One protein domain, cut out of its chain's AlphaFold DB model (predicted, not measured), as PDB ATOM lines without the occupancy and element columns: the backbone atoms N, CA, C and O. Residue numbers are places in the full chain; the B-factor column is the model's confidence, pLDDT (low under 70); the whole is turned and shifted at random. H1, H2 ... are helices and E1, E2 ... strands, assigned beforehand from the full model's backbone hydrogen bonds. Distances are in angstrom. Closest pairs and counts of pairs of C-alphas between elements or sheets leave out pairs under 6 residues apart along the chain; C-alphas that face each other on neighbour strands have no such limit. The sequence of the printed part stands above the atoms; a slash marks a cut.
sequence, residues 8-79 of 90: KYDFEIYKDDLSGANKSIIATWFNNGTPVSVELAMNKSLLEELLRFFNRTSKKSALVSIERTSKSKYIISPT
ATOM      1  N   LYS A   8      27.128  36.566  82.376       79.12
ATOM      2  CA  LYS A   8      25.839  36.836  82.995       79.12
ATOM      3  C   LYS A   8      25.427  38.254  82.621       79.12
ATOM      4  O   LYS A   8      26.223  39.178  82.764       79.12
ATOM      5  N   TYR A   9      24.201  38.402  82.146       80.94
ATOM      6  CA  TYR A   9      23.615  39.693  81.815       80.94
ATOM      7  C   TYR A   9      22.336  39.875  82.607       80.94
ATOM      8  O   TYR A   9      21.531  38.951  82.711       80.94
ATOM      9  N   ASP A  10      22.163  41.075  83.136       82.38
ATOM     10  CA  ASP A  10      20.969  41.459  83.862       82.38
ATOM     11  C   ASP A  10      20.090  42.321  82.959       82.38
ATOM     12  O   ASP A  10      20.553  43.283  82.339       82.38
ATOM     13  N   PHE A  11      18.821  41.944  82.879       83.75
ATOM     14  CA  PHE A  11      17.820  42.584  82.045       83.75
ATOM     15  C   PHE A  11      16.670  43.072  82.907       83.75
ATOM     16  O   PHE A  11      16.150  42.325  83.731       83.75
ATOM     17  N   GLU A  12      16.238  44.305  82.694       86.62
ATOM     18  CA  GLU A  12      14.978  44.795  83.231       86.62
ATOM     19  C   GLU A  12      13.852  44.503  82.238       86.62
ATOM     20  O   GLU A  12      13.939  44.842  81.059       86.62
ATOM     21  N   ILE A  13      12.797  43.851  82.718       84.81
ATOM     22  CA  ILE A  13      11.623  43.474  81.931       84.81
ATOM     23  C   ILE A  13      10.414  44.172  82.532       84.81
ATOM     24  O   ILE A  13      10.178  44.049  83.739       84.81
ATOM     25  N   TYR A  14       9.633  44.866  81.708       84.62
ATOM     26  CA  TYR A  14       8.391  45.488  82.148       84.62
ATOM     27  C   TYR A  14       7.208  44.539  81.978       84.62
ATOM     28  O   TYR A  14       7.155  43.716  81.068       84.62
ATOM     29  N   LYS A  15       6.228  44.670  82.874       82.56
ATOM     30  CA  LYS A  15       4.993  43.879  82.832       82.56
ATOM     31  C   LYS A  15       4.243  44.058  81.508       82.56
ATOM     32  O   LYS A  15       3.669  43.096  81.007       82.56
ATOM     33  N   ASP A  16       4.268  45.267  80.959       82.62
ATOM     34  CA  ASP A  16       3.563  45.612  79.724       82.62
ATOM     35  C   ASP A  16       4.199  44.926  78.500       82.62
ATOM     36  O   ASP A  16       3.496  44.563  77.563       82.62
ATOM     37  N   ASP A  17       5.497  44.611  78.556       78.56
ATOM     38  CA  ASP A  17       6.205  43.871  77.501       78.56
ATOM     39  C   ASP A  17       5.905  42.359  77.517       78.56
ATOM     40  O   ASP A  17       6.312  41.627  76.614       78.56
ATOM     41  N   LEU A  18       5.177  41.869  78.531       76.62
ATOM     42  CA  LEU A  18       4.752  40.468  78.644       76.62
ATOM     43  C   LEU A  18       3.364  40.199  78.049       76.62
ATOM     44  O   LEU A  18       2.936  39.045  78.013       76.62
ATOM     45  N   SER A  19       2.632  41.225  77.603       62.75
ATOM     46  CA  SER A  19       1.215  41.101  77.233       62.75
ATOM     47  C   SER A  19       0.960  40.577  75.809       62.75
ATOM     48  O   SER A  19      -0.067  40.895  75.211       62.75
ATOM     49  N   GLY A  20       1.863  39.775  75.242       56.75
ATOM     50  CA  GLY A  20       1.774  39.288  73.862       56.75
ATOM     51  C   GLY A  20       1.767  37.764  73.741       56.75
ATOM     52  O   GLY A  20       2.435  37.063  74.491       56.75
ATOM     53  N   ALA A  21       1.088  37.240  72.715       54.78
ATOM     54  CA  ALA A  21       1.162  35.832  72.292       54.78
ATOM     55  C   ALA A  21       2.535  35.433  71.696       54.78
ATOM     56  O   ALA A  21       2.696  34.341  71.144       54.78
ATOM     57  N   ASN A  22       3.522  36.328  71.775       57.44
ATOM     58  CA  ASN A  22       4.816  36.184  71.137       57.44
ATOM     59  C   ASN A  22       5.791  35.437  72.046       57.44
ATOM     60  O   ASN A  22       5.806  35.583  73.265       57.44
ATOM     61  N   LYS A  23       6.650  34.627  71.423       66.31
ATOM     62  CA  LYS A  23       7.745  33.909  72.094       66.31
ATOM     63  C   LYS A  23       8.929  34.827  72.411       66.31
ATOM     64  O   LYS A  23      10.017  34.323  72.662       66.31
ATOM     65  N   SER A  24       8.759  36.141  72.341       69.81
ATOM     66  CA  SER A  24       9.806  37.119  72.585       69.81
ATOM     67  C   SER A  24       9.271  38.301  73.376       69.81
ATOM     68  O   SER A  24       8.086  38.622  73.301       69.81
ATOM     69  N   ILE A  25      10.154  38.912  74.159       77.31
ATOM     70  CA  ILE A  25       9.859  40.090  74.973       77.31
ATOM     71  C   ILE A  25      10.889  41.173  74.683       77.31
ATOM     72  O   ILE A  25      12.024  40.866  74.304       77.31
ATOM     73  N   ILE A  26      10.519  42.426  74.922       80.94
ATOM     74  CA  ILE A  26      11.490  43.513  74.992       80.94
ATOM     75  C   ILE A  26      12.030  43.577  76.417       80.94
ATOM     76  O   ILE A  26      11.287  43.499  77.394       80.94
ATOM     77  N   ALA A  27      13.347  43.674  76.531       81.56
ATOM     78  CA  ALA A  27      14.028  43.835  77.798       81.56
ATOM     79  C   ALA A  27      15.099  44.917  77.682       81.56
ATOM     80  O   ALA A  27      15.684  45.128  76.620       81.56
ATOM     81  N   THR A  28      15.369  45.598  78.786       83.19
ATOM     82  CA  THR A  28      16.394  46.636  78.857       83.19
ATOM     83  C   THR A  28      17.644  46.061  79.497       83.19
ATOM     84  O   THR A  28      17.634  45.659  80.658       83.19
ATOM     85  N   TRP A  29      18.735  46.023  78.742       84.25
ATOM     86  CA  TRP A  29      20.061  45.711  79.256       84.25
ATOM     87  C   TRP A  29      20.820  47.005  79.538       84.25
ATOM     88  O   TRP A  29      20.921  47.865  78.669       84.25
ATOM     89  N   PHE A  30      21.392  47.142  80.730       79.12
ATOM     90  CA  PHE A  30      22.229  48.291  81.064       79.12
ATOM     91  C   PHE A  30      23.697  47.973  80.780       79.12
ATOM     92  O   PHE A  30      24.344  47.235  81.522       79.12
ATOM     93  N   ASN A  31      24.233  48.553  79.707       76.62
ATOM     94  CA  ASN A  31      25.642  48.448  79.348       76.62
ATOM     95  C   ASN A  31      26.372  49.734  79.755       76.62
ATOM     96  O   ASN A  31      26.126  50.789  79.175       76.62
ATOM     97  N   ASN A  32      27.247  49.665  80.763       78.81
ATOM     98  CA  ASN A  32      27.973  50.829  81.296       78.81
ATOM     99  C   ASN A  32      27.048  52.022  81.625       78.81
ATOM    100  O   ASN A  32      27.340  53.166  81.286       78.81
ATOM    101  N   GLY A  33      25.889  51.742  82.230       76.06
ATOM    102  CA  GLY A  33      24.878  52.752  82.569       76.06
ATOM    103  C   GLY A  33      24.011  53.226  81.398       76.06
ATOM    104  O   GLY A  33      23.044  53.948  81.619       76.06
ATOM    105  N   THR A  34      24.300  52.793  80.168       74.94
ATOM    106  CA  THR A  34      23.474  53.090  78.994       74.94
ATOM    107  C   THR A  34      22.397  52.014  78.831       74.94
ATOM    108  O   THR A  34      22.747  50.835  78.722       74.94
ATOM    109  N   PRO A  35      21.100  52.373  78.809       80.44
ATOM    110  CA  PRO A  35      20.033  51.418  78.547       80.44
ATOM    111  C   PRO A  35      20.035  51.008  77.070       80.44
ATOM    112  O   PRO A  35      20.041  51.849  76.172       80.44
ATOM    113  N   VAL A  36      20.015  49.704  76.820       79.94
ATOM    114  CA  VAL A  36      19.946  49.096  75.491       79.94
ATOM    115  C   VAL A  36      18.721  48.194  75.446       79.94
ATOM    116  O   VAL A  36      18.666  47.180  76.142       79.94
ATOM    117  N   SER A  37      17.738  48.545  74.621       78.44
ATOM    118  CA  SER A  37      16.573  47.692  74.385       78.44
ATOM    119  C   SER A  37      16.965  46.504  73.512       78.44
ATOM    120  O   SER A  37      17.526  46.666  72.427       78.44
ATOM    121  N   VAL A  38      16.670  45.300  73.988       77.75
ATOM    122  CA  VAL A  38      16.925  44.049  73.280       77.75
ATOM    123  C   VAL A  38      15.660  43.210  73.225       77.75
ATOM    124  O   VAL A  38      14.875  43.182  74.168       77.75
ATOM    125  N   GLU A  39      15.482  42.487  72.127       77.75
ATOM    126  CA  GLU A  39      14.453  41.462  72.030       77.75
ATOM    127  C   GLU A  39      15.027  40.119  72.493       77.75
ATOM    128  O   GLU A  39      16.057  39.653  71.992       77.75
ATOM    129  N   LEU A  40      14.370  39.495  73.469       74.75
ATOM    130  CA  LEU A  40      14.764  38.205  74.022       74.75
ATOM    131  C   LEU A  40      13.745  37.146  73.634       74.75
ATOM    132  O   LEU A  40      12.587  37.223  74.031       74.75
ATOM    133  N   ALA A  41      14.191  36.115  72.917       72.50
ATOM    134  CA  ALA A  41      13.395  34.913  72.726       72.50
ATOM    135  C   ALA A  41      13.263  34.166  74.062       72.50
ATOM    136  O   ALA A  41      14.255  33.804  74.696       72.50
ATOM    137  N   MET A  42      12.028  33.917  74.475       71.00
ATOM    138  CA  MET A  42      11.675  33.258  75.719       71.00
ATOM    139  C   MET A  42      10.998  31.916  75.474       71.00
ATOM    140  O   MET A  42      10.221  31.721  74.540       71.00
ATOM    141  N   ASN A  43      11.266  30.974  76.376       70.81
ATOM    142  CA  ASN A  43      10.496  29.743  76.448       70.81
ATOM    143  C   ASN A  43       9.231  29.946  77.304       70.81
ATOM    144  O   ASN A  43       9.120  30.891  78.087       70.81
ATOM    145  N   LYS A  44       8.275  29.020  77.169       73.62
ATOM    146  CA  LYS A  44       6.992  29.063  77.887       73.62
ATOM    147  C   LYS A  44       7.161  29.073  79.415       73.62
ATOM    148  O   LYS A  44       6.422  29.769  80.097       73.62
ATOM    149  N   SER A  45       8.152  28.349  79.939       72.19
ATOM    150  CA  SER A  45       8.398  28.252  81.385       72.19
ATOM    151  C   SER A  45       8.776  29.598  82.003       72.19
ATOM    152  O   SER A  45       8.214  29.977  83.025       72.19
ATOM    153  N   LEU A  46       9.695  30.339  81.374       74.12
ATOM    154  CA  LEU A  46      10.105  31.657  81.852       74.12
ATOM    155  C   LEU A  46       8.951  32.660  81.778       74.12
ATOM    156  O   LEU A  46       8.763  33.453  82.697       74.12
ATOM    157  N   LEU A  47       8.167  32.610  80.699       78.75
ATOM    158  CA  LEU A  47       6.998  33.471  80.541       78.75
ATOM    159  C   LEU A  47       5.990  33.246  81.671       78.75
ATOM    160  O   LEU A  47       5.540  34.201  82.298       78.75
ATOM    161  N   GLU A  48       5.671  31.987  81.969       81.06
ATOM    162  CA  GLU A  48       4.762  31.648  83.064       81.06
ATOM    163  C   GLU A  48       5.290  32.104  84.427       81.06
ATOM    164  O   GLU A  48       4.512  32.579  85.255       81.06
ATOM    165  N   GLU A  49       6.594  31.987  84.673       79.25
ATOM    166  CA  GLU A  49       7.210  32.423  85.925       79.25
ATOM    167  C   GLU A  49       7.150  33.947  86.096       79.25
ATOM    168  O   GLU A  49       6.737  34.431  87.155       79.25
ATOM    169  N   LEU A  50       7.453  34.708  85.040       79.06
ATOM    170  CA  LEU A  50       7.335  36.167  85.048       79.06
ATOM    171  C   LEU A  50       5.884  36.617  85.220       79.06
ATOM    172  O   LEU A  50       5.602  37.463  86.067       79.06
ATOM    173  N   LEU A  51       4.939  36.012  84.498       83.06
ATOM    174  CA  LEU A  51       3.514  36.309  84.666       83.06
ATOM    175  C   LEU A  51       3.041  36.012  86.096       83.06
ATOM    176  O   LEU A  51       2.349  36.831  86.703       83.06
ATOM    177  N   ARG A  52       3.447  34.877  86.683       84.62
ATOM    178  CA  ARG A  52       3.151  34.557  88.091       84.62
ATOM    179  C   ARG A  52       3.738  35.599  89.038       84.62
ATOM    180  O   ARG A  52       3.045  36.013  89.967       84.62
ATOM    181  N   PHE A  53       4.974  36.037  88.809       83.75
ATOM    182  CA  PHE A  53       5.611  37.090  89.594       83.75
ATOM    183  C   PHE A  53       4.829  38.414  89.517       83.75
ATOM    184  O   PHE A  53       4.472  38.986  90.548       83.75
ATOM    185  N   PHE A  54       4.480  38.876  88.316       83.94
ATOM    186  CA  PHE A  54       3.754  40.135  88.106       83.94
ATOM    187  C   PHE A  54       2.273  40.096  88.498       83.94
ATOM    188  O   PHE A  54       1.655  41.150  88.666       83.94
ATOM    189  N   ASN A  55       1.686  38.908  88.635       85.12
ATOM    190  CA  ASN A  55       0.336  38.734  89.176       85.12
ATOM    191  C   ASN A  55       0.327  38.700  90.707       85.12
ATOM    192  O   ASN A  55      -0.667  39.068  91.324       85.12
ATOM    193  N   ARG A  56       1.432  38.274  91.329       85.56
ATOM    194  CA  ARG A  56       1.594  38.232  92.792       85.56
ATOM    195  C   ARG A  56       2.175  39.516  93.378       85.56
ATOM    196  O   ARG A  56       2.251  39.648  94.595       85.56
ATOM    197  N   THR A  57       2.600  40.453  92.536       78.88
ATOM    198  CA  THR A  57       3.220  41.709  92.961       78.88
ATOM    199  C   THR A  57       2.568  42.903  92.271       78.88
ATOM    200  O   THR A  57       2.090  42.810  91.146       78.88
ATOM    201  N   SER A  58       2.583  44.067  92.921       78.06
ATOM    202  CA  SER A  58       2.186  45.347  92.313       78.06
ATOM    203  C   SER A  58       3.329  46.018  91.536       78.06
ATOM    204  O   SER A  58       3.276  47.214  91.236       78.06
ATOM    205  N   LYS A  59       4.411  45.278  91.255       79.19
ATOM    206  CA  LYS A  59       5.605  45.805  90.590       79.19
ATOM    207  C   LYS A  59       5.364  45.925  89.087       79.19
ATOM    208  O   LYS A  59       4.634  45.137  88.495       79.19
ATOM    209  N   LYS A  60       5.984  46.943  88.486       82.56
ATOM    210  CA  LYS A  60       5.886  47.232  87.047       82.56
ATOM    211  C   LYS A  60       7.053  46.665  86.239       82.56
ATOM    212  O   LYS A  60       6.897  46.479  85.039       82.56
ATOM    213  N   SER A  61       8.175  46.363  86.891       83.00
ATOM    214  CA  SER A  61       9.339  45.723  86.283       83.00
ATOM    215  C   SER A  61       9.937  44.636  87.178       83.00
ATOM    216  O   SER A  61       9.674  44.587  88.386       83.00
ATOM    217  N   ALA A  62      10.707  43.745  86.558       80.75
ATOM    218  CA  ALA A  62      11.479  42.685  87.189       80.75
ATOM    219  C   ALA A  62      12.884  42.673  86.590       80.75
ATOM    220  O   ALA A  62      13.046  42.878  85.389       80.75
ATOM    221  N   LEU A  63      13.886  42.396  87.420       82.94
ATOM    222  CA  LEU A  63      15.251  42.193  86.960       82.94
ATOM    223  C   LEU A  63      15.475  40.687  86.760       82.94
ATOM    224  O   LEU A  63      15.117  39.857  87.593       82.94
ATOM    225  N   VAL A  64      15.997  40.305  85.607       77.69
ATOM    226  CA  VAL A  64      16.201  38.908  85.236       77.69
ATOM    227  C   VAL A  64      17.636  38.737  84.809       77.69
ATOM    228  O   VAL A  64      18.116  39.403  83.899       77.69
ATOM    229  N   SER A  65      18.310  37.812  85.473       77.75
ATOM    230  CA  SER A  65      19.663  37.437  85.132       77.75
ATOM    231  C   SER A  65      19.635  36.281  84.140       77.75
ATOM    232  O   SER A  65      19.041  35.237  84.407       77.75
ATOM    233  N   ILE A  66      20.315  36.431  83.009       74.44
ATOM    234  CA  ILE A  66      20.511  35.360  82.031       74.44
ATOM    235  C   ILE A  66      21.995  35.026  81.978       74.44
ATOM    236  O   ILE A  66      22.829  35.879  81.678       74.44
ATOM    237  N   GLU A  67      22.316  33.764  82.239       76.75
ATOM    238  CA  GLU A  67      23.671  33.235  82.203       76.75
ATOM    239  C   GLU A  67      23.778  32.103  81.180       76.75
ATOM    240  O   GLU A  67      22.940  31.197  81.121       76.75
ATOM    241  N   ARG A  68      24.848  32.099  80.381       66.94
ATOM    242  CA  ARG A  68      25.163  30.950  79.526       66.94
ATOM    243  C   ARG A  68      26.154  30.022  80.219       66.94
ATOM    244  O   ARG A  68      27.357  30.277  80.239       66.94
ATOM    245  N   THR A  69      25.658  28.892  80.714       70.38
ATOM    246  CA  THR A  69      26.481  27.900  81.425       70.38
ATOM    247  C   THR A  69      27.175  26.903  80.496       70.38
ATOM    248  O   THR A  69      28.215  26.341  80.846       70.38
ATOM    249  N   SER A  70      26.667  26.694  79.275       68.19
ATOM    250  CA  SER A  70      27.322  25.831  78.279       68.19
ATOM    251  C   SER A  70      27.108  26.309  76.837       68.19
ATOM    252  O   SER A  70      26.357  27.247  76.574       68.19
ATOM    253  N   LYS A  71      27.757  25.654  75.857       60.38
ATOM    254  CA  LYS A  71      27.556  25.971  74.429       60.38
ATOM    255  C   LYS A  71      26.079  25.887  74.009       60.38
ATOM    256  O   LYS A  71      25.681  26.652  73.137       60.38
ATOM    257  N   SER A  72      25.288  25.023  74.639       56.44
ATOM    258  CA  SER A  72      23.879  24.774  74.309       56.44
ATOM    259  C   SER A  72      22.899  25.107  75.437       56.44
ATOM    260  O   SER A  72      21.693  25.041  75.220       56.44
ATOM    261  N   LYS A  73      23.385  25.459  76.636       51.31
ATOM    262  CA  LYS A  73      22.550  25.649  77.825       51.31
ATOM    263  C   LYS A  73      22.631  27.082  78.337       51.31
ATOM    264  O   LYS A  73      23.712  27.581  78.658       51.31
ATOM    265  N   TYR A  74      21.459  27.691  78.450       56.66
ATOM    266  CA  TYR A  74      21.233  28.947  79.152       56.66
ATOM    267  C   TYR A  74      20.521  28.637  80.467       56.66
ATOM    268  O   TYR A  74      19.634  27.783  80.508       56.66
ATOM    269  N   ILE A  75      20.937  29.303  81.538       58.59
ATOM    270  CA  ILE A  75      20.213  29.353  82.802       58.59
ATOM    271  C   ILE A  75      19.637  30.755  82.913       58.59
ATOM    272  O   ILE A  75      20.347  31.746  82.762       58.59
ATOM    273  N   ILE A  76      18.331  30.817  83.135       56.91
ATOM    274  CA  ILE A  76      17.624  32.067  83.363       56.91
ATOM    275  C   ILE A  76      17.215  32.047  84.823       56.91
ATOM    276  O   ILE A  76      16.509  31.140  85.260       56.91
ATOM    277  N   SER A  77      17.724  33.010  85.577       55.81
ATOM    278  CA  SER A  77      17.464  33.154  86.999       55.81
ATOM    279  C   SER A  77      16.718  34.468  87.208       55.81
ATOM    280  O   SER A  77      17.298  35.537  86.995       55.81
ATOM    281  N   PRO A  78      15.433  34.430  87.594       54.28
ATOM    282  CA  PRO A  78      14.728  35.642  87.972       54.28
ATOM    283  C   PRO A  78      15.361  36.180  89.255       54.28
ATOM    284  O   PRO A  78      15.298  35.551  90.311       54.28
ATOM    285  N   THR A  79      15.987  37.349  89.166       48.97
ATOM    286  CA  THR A  79      16.563  38.028  90.326       48.97
ATOM    287  C   THR A  79      15.595  39.135  90.705       48.97
ATOM    288  O   THR A  79      15.666  40.240  90.183       48.97
TER     289      THR A  79
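What this domain is: This is residues 8 to 79 of the 90 residues of an uncharacterized protein of Picrophilus torridus (strain ATCC 700027 / DSM 9790 / JCM 10055 / NBRC 100828) (UniProt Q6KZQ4). A strongly twisted sheet of five strands has the helix H2 packed over one face, above E4, while the short helix H1 sits beside the strands. The hairpin of E2 and E3 forms one side of the sheet and the hairpin of E4 and E5 the other, with E1 between them. The 72 printed residues run E1, H1, E2, E3, H2, E4, E5; the sheet's order is E3, E2, E1, E4, E5, all antiparallel, and the class is mixed. The whole is compact and rounded, with a radius of gyration of the C-alphas of 12.0 A and spans of 32 by 28 by 21 A.

Where its parts are: E1 is residues 8 to 14, 19.5 A long, from C-alpha 8 at (25.839, 36.836, 82.995). E2 is residues 24 to 31, 20.6 A, E3 residues 34 to 41, 21.7 A, and E4 residues 61 to 68, 22.7 A. E5 is residues 74 to 79, 15.1 A, ending with C-alpha 79 at (16.563, 38.028, 90.326). H1 is residues 15 to 18, 5.4 A, and H2 residues 44 to 56, 18.3 A.

How they stand to each other: Between E1 and E4, N 11 and O 64 are 2.8 A apart, within hydrogen-bond range. So are N 28 and O 12 of E2 and E1, 2.8 A, N 27 and O 38 of E2 and E3, 2.9 A, and N 65 and O 77 of E4 and E5, 2.9 A. H2 is on the sheet at a height over the sheet of 9.1 A, over E4, and only just along the strands, at 28 degrees to E4 on the local plane; H2 and the sheet of E3, E2, E1, E4 and E5 are two layers, a helix on one face of a sheet. H1 and H2 touch; their closest C-alphas, Lys 15 and Phe 54, are 6.6 A apart. In H2 every O i to N i+4 pair is within hydrogen-bond range; H1 is too short for one.

The domain as a whole: The C-alphas farthest apart, of Ser 58 and Lys 71, are 36.6 A apart. The printed part has no cut, and its links are tight. Mean pLDDT of the printed part is 74.5; residues 19 to 24, 68 and 70 to 79 are under 70.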